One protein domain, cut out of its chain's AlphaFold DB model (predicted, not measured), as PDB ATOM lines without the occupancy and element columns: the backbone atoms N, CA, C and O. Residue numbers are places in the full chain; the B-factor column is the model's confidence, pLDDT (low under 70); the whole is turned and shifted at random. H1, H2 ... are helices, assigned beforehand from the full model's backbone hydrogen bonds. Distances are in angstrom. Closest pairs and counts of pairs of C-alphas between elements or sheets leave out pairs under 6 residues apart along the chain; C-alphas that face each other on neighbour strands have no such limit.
ATOM      1  N   PRO A  11     111.364  94.144 110.685       77.94
ATOM      2  CA  PRO A  11     112.135  93.644 111.827       77.94
ATOM      3  C   PRO A  11     113.598  94.110 111.836       77.94
ATOM      4  O   PRO A  11     114.245  94.109 112.886       77.94
ATOM      5  N   VAL A  12     114.160  94.479 110.682       79.69
ATOM      6  CA  VAL A  12     115.508  95.061 110.602       79.69
ATOM      7  C   VAL A  12     115.452  96.538 110.981       79.69
ATOM      8  O   VAL A  12     116.279  96.992 111.771       79.69
ATOM      9  N   LEU A  13     114.430  97.257 110.508       81.56
ATOM     10  CA  LEU A  13     114.196  98.654 110.869       81.56
ATOM     11  C   LEU A  13     113.995  98.822 112.384       81.56
ATOM     12  O   LEU A  13     114.693  99.623 113.001       81.56
ATOM     13  N   ARG A  14     113.128  98.005 113.000       82.88
ATOM     14  CA  ARG A  14     112.878  98.019 114.455       82.88
ATOM     15  C   ARG A  14     114.143  97.765 115.271       82.88
ATOM     16  O   ARG A  14     114.410  98.497 116.215       82.88
ATOM     17  N   ARG A  15     114.976  96.798 114.863       82.94
ATOM     18  CA  ARG A  15     116.267  96.546 115.527       82.94
ATOM     19  C   ARG A  15     117.199  97.753 115.468       82.94
ATOM     20  O   ARG A  15     117.882  98.034 116.452       82.94
ATOM     21  N   GLY A  16     117.244  98.466 114.344       82.25
ATOM     22  CA  GLY A  16     118.053  99.680 114.258       82.25
ATOM     23  C   GLY A  16     117.500 100.817 115.118       82.25
ATOM     24  O   GLY A  16     118.281 101.491 115.778       82.25
ATOM     25  N   ILE A  17     116.176 100.967 115.202       85.19
ATOM     26  CA  ILE A  17     115.524 101.933 116.102       85.19
ATOM     27  C   ILE A  17     115.865 101.629 117.566       85.19
ATOM     28  O   ILE A  17     116.339 102.516 118.272       85.19
ATOM     29  N   ASP A  18     115.719 100.373 117.997       85.38
ATOM     30  CA  ASP A  18     116.059  99.949 119.362       85.38
ATOM     31  C   ASP A  18     117.537 100.216 119.686       85.38
ATOM     32  O   ASP A  18     117.892 100.551 120.813       85.38
ATOM     33  N   THR A  19     118.414 100.064 118.694       84.31
ATOM     34  CA  THR A  19     119.847 100.312 118.857       84.31
ATOM     35  C   THR A  19     120.150 101.806 118.953       84.31
ATOM     36  O   THR A  19     120.900 102.211 119.833       84.31
ATOM     37  N   LEU A  20     119.525 102.639 118.116       83.88
ATOM     38  CA  LEU A  20     119.686 104.090 118.189       83.88
ATOM     39  C   LEU A  20     119.165 104.656 119.517       83.88
ATOM     40  O   LEU A  20     119.820 105.511 120.100       83.88
ATOM     41  N   CYS A  21     118.035 104.154 120.026       85.06
ATOM     42  CA  CYS A  21     117.493 104.581 121.321       85.06
ATOM     43  C   CYS A  21     118.403 104.179 122.494       85.06
ATOM     44  O   CYS A  21     118.473 104.886 123.495       85.06
ATOM     45  N   LYS A  22     119.131 103.057 122.376       83.94
ATOM     46  CA  LYS A  22     120.169 102.672 123.348       83.94
ATOM     47  C   LYS A  22     121.388 103.587 123.271       83.94
ATOM     48  O   LYS A  22     121.913 103.977 124.310       83.94
ATOM     49  N   ASP A  23     121.827 103.915 122.058       81.69
ATOM     50  CA  ASP A  23     122.998 104.763 121.825       81.69
ATOM     51  C   ASP A  23     122.712 106.246 122.170       81.69
ATOM     52  O   ASP A  23     123.634 106.997 122.494       81.69
ATOM     53  N   LEU A  24     121.443 106.675 122.129       82.75
ATOM     54  CA  LEU A  24     121.002 108.037 122.432       82.75
ATOM     55  C   LEU A  24     119.727 108.046 123.308       82.75
ATOM     56  O   LEU A  24     118.621 108.202 122.790       82.75
ATOM     57  N   PRO A  25     119.866 107.939 124.645       78.88
ATOM     58  CA  PRO A  25     118.733 107.827 125.568       78.88
ATOM     59  C   PRO A  25     117.905 109.114 125.715       78.88
ATOM     60  O   PRO A  25     116.867 109.101 126.367       78.88
ATOM     61  N   SER A  26     118.356 110.236 125.138       80.31
ATOM     62  CA  SER A  26     117.611 111.500 125.118       80.31
ATOM     63  C   SER A  26     116.472 111.522 124.092       80.31
ATOM     64  O   SER A  26     115.623 112.411 124.169       80.31
ATOM     65  N   LEU A  27     116.429 110.569 123.151       83.88
ATOM     66  CA  LEU A  27     115.296 110.403 122.245       83.88
ATOM     67  C   LEU A  27     114.326 109.342 122.749       83.88
ATOM     68  O   LEU A  27     114.705 108.212 123.057       83.88
ATOM     69  N   GLU A  28     113.048 109.702 122.741       86.12
ATOM     70  CA  GLU A  28     111.970 108.753 122.969       86.12
ATOM     71  C   GLU A  28     111.819 107.823 121.765       86.12
ATOM     72  O   GLU A  28     111.943 108.230 120.606       86.12
ATOM     73  N   ARG A  29     111.512 106.556 122.048       85.62
ATOM     74  CA  ARG A  29     111.324 105.525 121.025       85.62
ATOM     75  C   ARG A  29     110.269 105.932 119.993       85.62
ATOM     76  O   ARG A  29     110.512 105.798 118.795       85.62
ATOM     77  N   ASP A  30     109.151 106.480 120.454       85.25
ATOM     78  CA  ASP A  30     108.030 106.887 119.606       85.25
ATOM     79  C   ASP A  30     108.436 107.991 118.615       85.25
ATOM     80  O   ASP A  30     108.031 107.968 117.451       85.25
ATOM     81  N   GLU A  31     109.304 108.925 119.024       85.25
ATOM     82  CA  GLU A  31     109.835 109.963 118.131       85.25
ATOM     83  C   GLU A  31     110.682 109.357 117.003       85.25
ATOM     84  O   GLU A  31     110.576 109.776 115.845       85.25
ATOM     85  N   VAL A  32     111.513 108.362 117.326       86.12
ATOM     86  CA  VAL A  32     112.379 107.688 116.349       86.12
ATOM     87  C   VAL A  32     111.559 106.820 115.399       86.12
ATOM     88  O   VAL A  32     111.831 106.824 114.199       86.12
ATOM     89  N   GLU A  33     110.534 106.122 115.892       87.00
ATOM     90  CA  GLU A  33     109.627 105.326 115.055       87.00
ATOM     91  C   GLU A  33     108.858 106.209 114.063       87.00
ATOM     92  O   GLU A  33     108.875 105.931 112.858       87.00
ATOM     93  N   ARG A  34     108.289 107.334 114.525       87.94
ATOM     94  CA  ARG A  34     107.638 108.327 113.648       87.94
ATOM     95  C   ARG A  34     108.599 108.845 112.579       87.94
ATOM     96  O   ARG A  34     108.263 108.891 111.394       87.94
ATOM     97  N   ALA A  35     109.811 109.220 112.980       86.38
ATOM     98  CA  ALA A  35     110.818 109.761 112.079       86.38
ATOM     99  C   ALA A  35     111.328 108.731 111.056       86.38
ATOM    100  O   ALA A  35     111.522 109.072 109.886       86.38
ATOM    101  N   ALA A  36     111.521 107.475 111.467       85.44
ATOM    102  CA  ALA A  36     111.947 106.382 110.597       85.44
ATOM    103  C   ALA A  36     110.886 106.056 109.536       85.44
ATOM    104  O   ALA A  36     111.223 105.836 108.370       85.44
ATOM    105  N   GLU A  37     109.606 106.096 109.904       84.94
ATOM    106  CA  GLU A  37     108.505 105.870 108.969       84.94
ATOM    107  C   GLU A  37     108.381 107.017 107.950       84.94
ATOM    108  O   GLU A  37     108.242 106.780 106.745       84.94
ATOM    109  N   VAL A  38     108.553 108.270 108.392       85.00
ATOM    110  CA  VAL A  38     108.640 109.430 107.488       85.00
ATOM    111  C   VAL A  38     109.868 109.337 106.572       85.00
ATOM    112  O   VAL A  38     109.774 109.676 105.392       85.00
ATOM    113  N   ALA A  39     111.005 108.842 107.069       83.69
ATOM    114  CA  ALA A  39     112.211 108.624 106.268       83.69
ATOM    115  C   ALA A  39     112.013 107.551 105.182       83.69
ATOM    116  O   ALA A  39     112.446 107.732 104.042       83.69
ATOM    117  N   LYS A  40     111.336 106.447 105.523       83.44
ATOM    118  CA  LYS A  40     111.015 105.338 104.612       83.44
ATOM    119  C   LYS A  40     110.052 105.773 103.508       83.44
ATOM    120  O   LYS A  40     110.285 105.472 102.338       83.44
ATOM    121  N   ASN A  41     109.016 106.532 103.868       83.50
ATOM    122  CA  ASN A  41     107.904 106.902 102.992       83.50
ATOM    123  C   ASN A  41     107.841 108.416 102.691       83.50
ATOM    124  O   ASN A  41     106.762 109.006 102.603       83.50
ATOM    125  N   GLY A  42     108.990 109.067 102.474       81.19
ATOM    126  CA  GLY A  42     109.068 110.534 102.354       81.19
ATOM    127  C   GLY A  42     108.159 111.161 101.284       81.19
ATOM    128  O   GLY A  42     107.530 112.191 101.526       81.19
ATOM    129  N   ASN A  43     108.008 110.531 100.111       83.12
ATOM    130  CA  ASN A  43     107.139 111.059  99.047       83.12
ATOM    131  C   ASN A  43     105.639 110.921  99.377       83.12
ATOM    132  O   ASN A  43     104.838 111.746  98.938       83.12
ATOM    133  N   TYR A  44     105.262 109.902 100.157       84.44
ATOM    134  CA  TYR A  44     103.890 109.718 100.631       84.44
ATOM    135  C   TYR A  44     103.516 110.823 101.620       84.44
ATOM    136  O   TYR A  44     102.540 111.536 101.396       84.44
ATOM    137  N   TYR A  45     104.346 111.044 102.644       83.50
ATOM    138  CA  TYR A  45     104.095 112.078 103.650       83.50
ATOM    139  C   TYR A  45     104.162 113.498 103.078       83.50
ATOM    140  O   TYR A  45     103.393 114.358 103.498       83.50
ATOM    141  N   TYR A  46     104.988 113.742 102.057       84.31
ATOM    142  CA  TYR A  46     104.953 114.995 101.300       84.31
ATOM    143  C   TYR A  46     103.601 115.217 100.596       84.31
ATOM    144  O   TYR A  46     103.002 116.286 100.719       84.31
ATOM    145  N   ARG A  47     103.081 114.206  99.884       84.12
ATOM    146  CA  ARG A  47     101.778 114.299  99.198       84.12
ATOM    147  C   ARG A  47     100.612 114.434 100.179       84.12
ATOM    148  O   ARG A  47      99.695 115.205  99.907       84.12
ATOM    149  N   LEU A  48     100.679 113.735 101.312       85.12
ATOM    150  CA  LEU A  48      99.732 113.867 102.422       85.12
ATOM    151  C   LEU A  48      99.753 115.293 102.998       85.12
ATOM    152  O   LEU A  48      98.701 115.890 103.200       85.12
ATOM    153  N   SER A  49     100.943 115.866 103.197       83.94
ATOM    154  CA  SER A  49     101.116 117.226 103.731       83.94
ATOM    155  C   SER A  49     100.573 118.305 102.793       83.94
ATOM    156  O   SER A  49     100.058 119.315 103.256       83.94
ATOM    157  N   LYS A  50     100.627 118.072 101.476       85.50
ATOM    158  CA  LYS A  50     100.069 118.968 100.453       85.50
ATOM    159  C   LYS A  50      98.549 118.812 100.255       85.50
ATOM    160  O   LYS A  50      97.971 119.517  99.436       85.50
ATOM    161  N   GLY A  51      97.902 117.874 100.951       80.81
ATOM    162  CA  GLY A  51      96.475 117.585 100.772       80.81
ATOM    163  C   GLY A  51      96.137 116.886  99.449       80.81
ATOM    164  O   GLY A  51      94.978 116.849  99.057       80.81
ATOM    165  N   LEU A  52      97.132 116.316  98.753       81.06
ATOM    166  CA  LEU A  52      96.929 115.575  97.497       81.06
ATOM    167  C   LEU A  52      96.416 114.147  97.727       81.06
ATOM    168  O   LEU A  52      95.982 113.487  96.786       81.06
ATOM    169  N   ILE A  53      96.531 113.648  98.958       80.19
ATOM    170  CA  ILE A  53      96.048 112.337  99.387       80.19
ATOM    171  C   ILE A  53      95.278 112.551 100.688       80.19
ATOM    172  O   ILE A  53      95.838 113.051 101.660       80.19
ATOM    173  N   THR A  54      94.016 112.146 100.718       67.50
ATOM    174  CA  THR A  54      93.158 112.133 101.910       67.50
ATOM    175  C   THR A  54      92.988 110.689 102.360       67.50
ATOM    176  O   THR A  54      92.052 110.009 101.952       67.50
ATOM    177  N   ASN A  55      93.934 110.193 103.156       67.00
ATOM    178  CA  ASN A  55      93.803 108.901 103.828       67.00
ATOM    179  C   ASN A  55      93.282 109.145 105.249       67.00
ATOM    180  O   ASN A  55      93.858 109.965 105.962       67.00
ATOM    181  N   LEU A  56      92.220 108.443 105.662       57.84
ATOM    182  CA  LEU A  56      91.578 108.651 106.971       57.84
ATOM    183  C   LEU A  56      92.397 108.126 108.171       57.84
ATOM    184  O   LEU A  56      92.020 108.389 109.309       57.84
ATOM    185  N   SER A  57      93.500 107.394 107.960       60.69
ATOM    186  CA  SER A  57      94.317 106.831 109.056       60.69
ATOM    187  C   SER A  57      95.790 106.656 108.649       60.69
ATOM    188  O   SER A  57      96.213 105.553 108.298       60.69
ATOM    189  N   PRO A  58      96.596 107.733 108.595       74.31
ATOM    190  CA  PRO A  58      98.035 107.599 108.383       74.31
ATOM    191  C   PRO A  58      98.700 106.885 109.574       74.31
ATOM    192  O   PRO A  58      98.298 107.081 110.714       74.31
ATOM    193  N   VAL A  59      99.746 106.088 109.314       74.56
ATOM    194  CA  VAL A  59     100.530 105.394 110.364       74.56
ATOM    195  C   VAL A  59     101.183 106.391 111.327       74.56
ATOM    196  O   VAL A  59     101.314 106.116 112.514       74.56
ATOM    197  N   VAL A  60     101.576 107.560 110.814       78.88
ATOM    198  CA  VAL A  60     102.095 108.673 111.611       78.88
ATOM    199  C   VAL A  60     101.190 109.883 111.435       78.88
ATOM    200  O   VAL A  60     101.059 110.419 110.331       78.88
ATOM    201  N   GLU A  61     100.609 110.348 112.537       79.12
ATOM    202  CA  GLU A  61      99.925 111.635 112.572       79.12
ATOM    203  C   GLU A  61     100.955 112.772 112.578       79.12
ATOM    204  O   GLU A  61     101.905 112.793 113.368       79.12
ATOM    205  N   LEU A  62     100.785 113.699 111.635       81.19
ATOM    206  CA  LEU A  62     101.623 114.883 111.466       81.19
ATOM    207  C   LEU A  62     100.853 116.116 111.929       81.19
ATOM    208  O   LEU A  62      99.724 116.353 111.481       81.19
ATOM    209  N   THR A  63     101.496 116.928 112.759       86.00
ATOM    210  CA  THR A  63     101.011 118.264 113.127       86.00
ATOM    211  C   THR A  63     101.021 119.206 111.915       86.00
ATOM    212  O   THR A  63     101.677 118.935 110.905       86.00
ATOM    213  N   LEU A  64     100.271 120.312 111.981       82.56
ATOM    214  CA  LEU A  64     100.217 121.291 110.884       82.56
ATOM    215  C   LEU A  64     101.605 121.875 110.581       82.56
ATOM    216  O   LEU A  64     102.019 121.876 109.423       82.56
ATOM    217  N   ASP A  65     102.365 122.229 111.617       84.19
ATOM    218  CA  ASP A  65     103.732 122.747 111.492       84.19
ATOM    219  C   ASP A  65     104.679 121.729 110.833       84.19
ATOM    220  O   ASP A  65     105.497 122.075 109.975       84.19
ATOM    221  N   GLU A  66     104.555 120.441 111.178       85.00
ATOM    222  CA  GLU A  66     105.330 119.366 110.548       85.00
ATOM    223  C   GLU A  66     104.985 119.231 109.059       85.00
ATOM    224  O   GLU A  66     105.897 119.144 108.232       85.00
ATOM    225  N   LYS A  67     103.696 119.281 108.695       84.50
ATOM    226  CA  LYS A  67     103.248 119.232 107.291       84.50
ATOM    227  C   LYS A  67     103.798 120.404 106.483       84.50
ATOM    228  O   LYS A  67     104.370 120.191 105.412       84.50
ATOM    229  N   GLU A  68     103.680 121.625 107.004       85.25
ATOM    230  CA  GLU A  68     104.223 122.818 106.351       85.25
ATOM    231  C   GLU A  68     105.742 122.722 106.184       85.25
ATOM    232  O   GLU A  68     106.264 123.007 105.104       85.25
ATOM    233  N   SER A  69     106.457 122.241 107.207       83.19
ATOM    234  CA  SER A  69     107.913 122.085 107.152       83.19
ATOM    235  C   SER A  69     108.373 121.075 106.090       83.19
ATOM    236  O   SER A  69     109.384 121.313 105.422       83.19
ATOM    237  N   LEU A  70     107.628 119.980 105.889       83.88
ATOM    238  CA  LEU A  70     107.916 118.953 104.879       83.88
ATOM    239  C   LEU A  70     107.660 119.453 103.453       83.88
ATOM    240  O   LEU A  70     108.409 119.115 102.535       83.88
ATOM    241  N   VAL A  71     106.618 120.266 103.255       84.25
ATOM    242  CA  VAL A  71     106.349 120.902 101.956       84.25
ATOM    243  C   VAL A  71     107.412 121.958 101.662       84.25
ATOM    244  O   VAL A  71     108.013 121.953 100.585       84.25
ATOM    245  N   ALA A  72     107.708 122.816 102.638       83.06
ATOM    246  CA  ALA A  72     108.678 123.891 102.490       83.06
ATOM    247  C   ALA A  72     110.101 123.374 102.226       83.06
ATOM    248  O   ALA A  72     110.825 123.974 101.439       83.06
ATOM    249  N   GLU A  73     110.491 122.234 102.802       82.56
ATOM    250  CA  GLU A  73     111.776 121.575 102.530       82.56
ATOM    251  C   GLU A  73     111.988 121.260 101.036       82.56
ATOM    252  O   GLU A  73     113.104 121.381 100.518       82.56
ATOM    253  N   ARG A  74     110.920 120.865 100.331       81.62
ATOM    254  CA  ARG A  74     110.981 120.488  98.912       81.62
ATOM    255  C   ARG A  74     110.737 121.664  97.973       81.62
ATOM    256  O   ARG A  74     111.331 121.697  96.901       81.62
ATOM    257  N   GLU A  75     109.877 122.602  98.354       82.31
ATOM    258  CA  GLU A  75     109.424 123.678  97.463       82.31
ATOM    259  C   GLU A  75     110.130 125.025  97.704       82.31
ATOM    260  O   GLU A  75     110.117 125.879  96.821       82.31
ATOM    261  N   ARG A  76     110.778 125.243  98.860       77.12
ATOM    262  CA  ARG A  76     111.406 126.528  99.217       77.12
ATOM    263  C   ARG A  76     112.899 126.373  99.529       77.12
ATOM    264  O   ARG A  76     113.280 125.812 100.555       77.12
ATOM    265  N   LEU A  77     113.748 126.983  98.696       62.81
ATOM    266  CA  LEU A  77     115.222 126.930  98.790       62.81
ATOM    267  C   LEU A  77     115.797 127.456 100.123       62.81
ATOM    268  O   LEU A  77     116.861 127.021 100.556       62.81
ATOM    269  N   PHE A  78     115.091 128.384 100.777       65.25
ATOM    270  CA  PHE A  78     115.581 129.164 101.925       65.25
ATOM    271  C   PHE A  78     114.710 129.047 103.179       65.25
ATOM    272  O   PHE A  78     114.770 129.891 104.070       65.25
ATOM    273  N   SER A  79     113.892 127.998 103.279       59.56
ATOM    274  CA  SER A  79     112.922 127.897 104.375       59.56
ATOM    275  C   SER A  79     113.540 127.659 105.759       59.56
ATOM    276  O   SER A  79     112.843 127.799 106.761       59.56
ATOM    277  N   ARG A 313     125.504 115.628 120.808       84.38
ATOM    278  CA  ARG A 313     125.992 116.849 120.147       84.38
ATOM    279  C   ARG A 313     125.545 116.930 118.688       84.38
ATOM    280  O   ARG A 313     125.187 118.011 118.221       84.38
ATOM    281  N   ALA A 314     125.541 115.798 117.981       85.25
ATOM    282  CA  ALA A 314     125.044 115.724 116.611       85.25
ATOM    283  C   ALA A 314     123.557 116.102 116.530       85.25
ATOM    284  O   ALA A 314     123.167 116.892 115.668       85.25
ATOM    285  N   PHE A 315     122.743 115.590 117.459       86.81
ATOM    286  CA  PHE A 315     121.315 115.882 117.519       86.81
ATOM    287  C   PHE A 315     121.037 117.350 117.858       86.81
ATOM    288  O   PHE A 315     120.245 117.991 117.169       86.81
ATOM    289  N   ARG A 316     121.757 117.938 118.826       87.19
ATOM    290  CA  ARG A 316     121.645 119.377 119.140       87.19
ATOM    291  C   ARG A 316     121.950 120.266 117.932       87.19
ATOM    292  O   ARG A 316     121.223 121.226 117.693       87.19
ATOM    293  N   ASN A 317     122.979 119.937 117.150       85.44
ATOM    294  CA  ASN A 317     123.292 120.685 115.928       85.44
ATOM    295  C   ASN A 317     122.172 120.551 114.885       85.44
ATOM    296  O   ASN A 317     121.807 121.534 114.244       85.44
ATOM    297  N   LEU A 318     121.589 119.358 114.724       86.38
ATOM    298  CA  LEU A 318     120.464 119.147 113.804       86.38
ATOM    299  C   LEU A 318     119.214 119.927 114.220       86.38
ATOM    300  O   LEU A 318     118.552 120.484 113.347       86.38
ATOM    301  N   LEU A 319     118.931 120.034 115.520       87.31
ATOM    302  CA  LEU A 319     117.827 120.849 116.047       87.31
ATOM    303  C   LEU A 319     117.997 122.347 115.759       87.31
ATOM    304  O   LEU A 319     117.010 123.060 115.639       87.31
ATOM    305  N   GLN A 320     119.232 122.837 115.639       83.94
ATOM    306  CA  GLN A 320     119.503 124.234 115.283       83.94
ATOM    307  C   GLN A 320     119.400 124.485 113.772       83.94
ATOM    308  O   GLN A 320     119.070 125.589 113.334       83.94
ATOM    309  N   VAL A 321     119.690 123.464 112.961       82.19
ATOM    310  CA  VAL A 321     119.639 123.559 111.497       82.19
ATOM    311  C   VAL A 321     118.218 123.344 110.965       82.19
ATOM    312  O   VAL A 321     117.824 124.014 110.005       82.19
ATOM    313  N   ARG A 322     117.446 122.427 111.565       84.88
ATOM    314  CA  ARG A 322     116.096 122.045 111.123       84.88
ATOM    315  C   ARG A 322     115.004 122.750 111.937       84.88
ATOM    316  O   ARG A 322     115.161 122.913 113.138       84.88
ATOM    317  N   PRO A 323     113.885 123.148 111.301       82.50
ATOM    318  CA  PRO A 323     112.809 123.872 111.974       82.50
ATOM    319  C   PRO A 323     111.985 122.986 112.915       82.50
ATOM    320  O   PRO A 323     111.509 123.473 113.935       82.50
ATOM    321  N   THR A 324     111.809 121.703 112.589       87.00
ATOM    322  CA  THR A 324     110.998 120.772 113.383       87.00
ATOM    323  C   THR A 324     111.845 119.640 113.947       87.00
ATOM    324  O   THR A 324     112.770 119.132 113.304       87.00
ATOM    325  N   ARG A 325     111.492 119.205 115.162       87.62
ATOM    326  CA  ARG A 325     112.148 118.082 115.845       87.62
ATOM    327  C   ARG A 325     112.024 116.785 115.040       87.62
ATOM    328  O   ARG A 325     113.005 116.062 114.912       87.62
ATOM    329  N   LEU A 326     110.880 116.557 114.389       87.12
ATOM    330  CA  LEU A 326     110.669 115.420 113.489       87.12
ATOM    331  C   LEU A 326     111.681 115.388 112.329       87.12
ATOM    332  O   LEU A 326     112.261 114.339 112.054       87.12
ATOM    333  N   GLN A 327     111.936 116.524 111.664       86.19
ATOM    334  CA  GLN A 327     112.932 116.598 110.587       86.19
ATOM    335  C   GLN A 327     114.355 116.357 111.103       86.19
ATOM    336  O   GLN A 327     115.129 115.659 110.445       86.19
ATOM    337  N   ALA A 328     114.695 116.894 112.278       87.88
ATOM    338  CA  ALA A 328     115.993 116.663 112.908       87.88
ATOM    339  C   ALA A 328     116.207 115.177 113.238       87.88
ATOM    340  O   ALA A 328     117.242 114.616 112.876       87.88
ATOM    341  N   THR A 329     115.219 114.517 113.852       88.69
ATOM    342  CA  THR A 329     115.276 113.086 114.188       88.69
ATOM    343  C   THR A 329     115.328 112.210 112.938       88.69
ATOM    344  O   THR A 329     116.103 111.257 112.884       88.69
ATOM    345  N   ARG A 330     114.563 112.554 111.895       88.56
ATOM    346  CA  ARG A 330     114.574 111.853 110.602       88.56
ATOM    347  C   ARG A 330     115.957 111.898 109.956       88.56
ATOM    348  O   ARG A 330     116.473 110.867 109.528       88.56
ATOM    349  N   ASP A 331     116.561 113.081 109.895       87.00
ATOM    350  CA  ASP A 331     117.886 113.263 109.300       87.00
ATOM    351  C   ASP A 331     118.982 112.595 110.142       87.00
ATOM    352  O   ASP A 331     119.883 111.973 109.576       87.00
ATOM    353  N   LEU A 332     118.877 112.649 111.477       88.62
ATOM    354  CA  LEU A 332     119.755 111.912 112.389       88.62
ATOM    355  C   LEU A 332     119.675 110.406 112.114       88.62
ATOM    356  O   LEU A 332     120.700 109.763 111.896       88.62
ATOM    357  N   PHE A 333     118.464 109.849 112.068       88.00
ATOM    358  CA  PHE A 333     118.247 108.428 111.810       88.00
ATOM    359  C   PHE A 333     118.830 108.007 110.457       88.00
ATOM    360  O   PHE A 333     119.562 107.025 110.387       88.00
ATOM    361  N   LEU A 334     118.584 108.777 109.392       85.88
ATOM    362  CA  LEU A 334     119.123 108.497 108.058       85.88
ATOM    363  C   LEU A 334     120.655 108.520 108.020       85.88
ATOM    364  O   LEU A 334     121.270 107.667 107.376       85.88
TER     365      LEU A 334
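Overview. This is residues 11 to 79 and 313 to 334 of the 470 residues of an uncharacterized protein of Fusarium oxysporum f. sp. lycopersici (strain 4287 / CBS 123668 / FGSC 9935 / NRRL 34936) (UniProt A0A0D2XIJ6). Two helices, H2 and H6, cross near their midpoints to make the core, with H1 packed near the first residue of H2 and H5 packed on H6. A second crossed pair, H3 and H4, follows the other end of H2, and the long loop of residues 50 to 63 arches from H3 back to H4. The printed part has 91 residues with six named helices, in the order H1 to H6 along the chain, and no named strand; the class is all helix, and the helix packing is mostly crossed. It is compact, with a radius of gyration of the C-alphas of 13.4 A, and spans 37 by 31 by 17 A.

Arrangement. H1, residues 11 to 23, touches H2, residues 29 to 40, with its residues 17 to 21 alone. Their closest C-alphas, of Cys 21 and Arg 29, are 6.2 A apart, and they run opposite ways at a steep tilt of 49 degrees. H3, residues 42 to 49, is about perpendicular to H2, at 78 degrees, and close but not clearly touching; the C-alphas of Val 38 and Tyr 45 come closest, at 6.5 A. H4, residues 64 to 75, touches H3 with residues 67 to 71 alone, closest at the C-alphas of Ser 49 and Lys 67, 4.6 A, at a steep tilt of 57 degrees, opposite ways. H5, residues 313 to 321, touches H6, residues 325 to 334, with the C-alphas of Leu 318 and Ala 328 closest at 5.2 A, at a steep tilt of 52 degrees, opposite ways. H6 also touches H2, with 18 pairs of C-alphas within 8 A; those of Ala 35 and Arg 330 are closest, at 4.5 A. These two run the same way at a steep tilt of 67 degrees, only just short of about perpendicular. H4 and H6 are close but not clearly touching, and H4 and H5 are apart. Every O i to N i+4 pair is within hydrogen-bond range in H1, H2, H3, H5 and H6; in H4 it is 7 of 8.

Along the chain. H1 begins at C-alpha 11, (112.135, 93.644, 111.827), and measures 18.5 A from first to last C-alpha. H2 and H4 each measure 16.4 A, H3 10.5 A, H5 12.7 A and H6 14.2 A. H4 begins at C-alpha 64, (100.217, 121.291, 110.884), and H6 ends at C-alpha 334, (119.123, 108.497, 108.058).

Size, cuts and confidence. The two C-alphas farthest apart are those of Thr 54 and Arg 313, at 37.9 A. Residues 80 to 312 are not printed, and C-alphas 79 and 313 are 23.3 A apart across this cut. The link from H3 to H4, 14 residues, is long. The mean pLDDT of the printed part is 82.3; residues 54 to 57 and 77 to 79 are under 70.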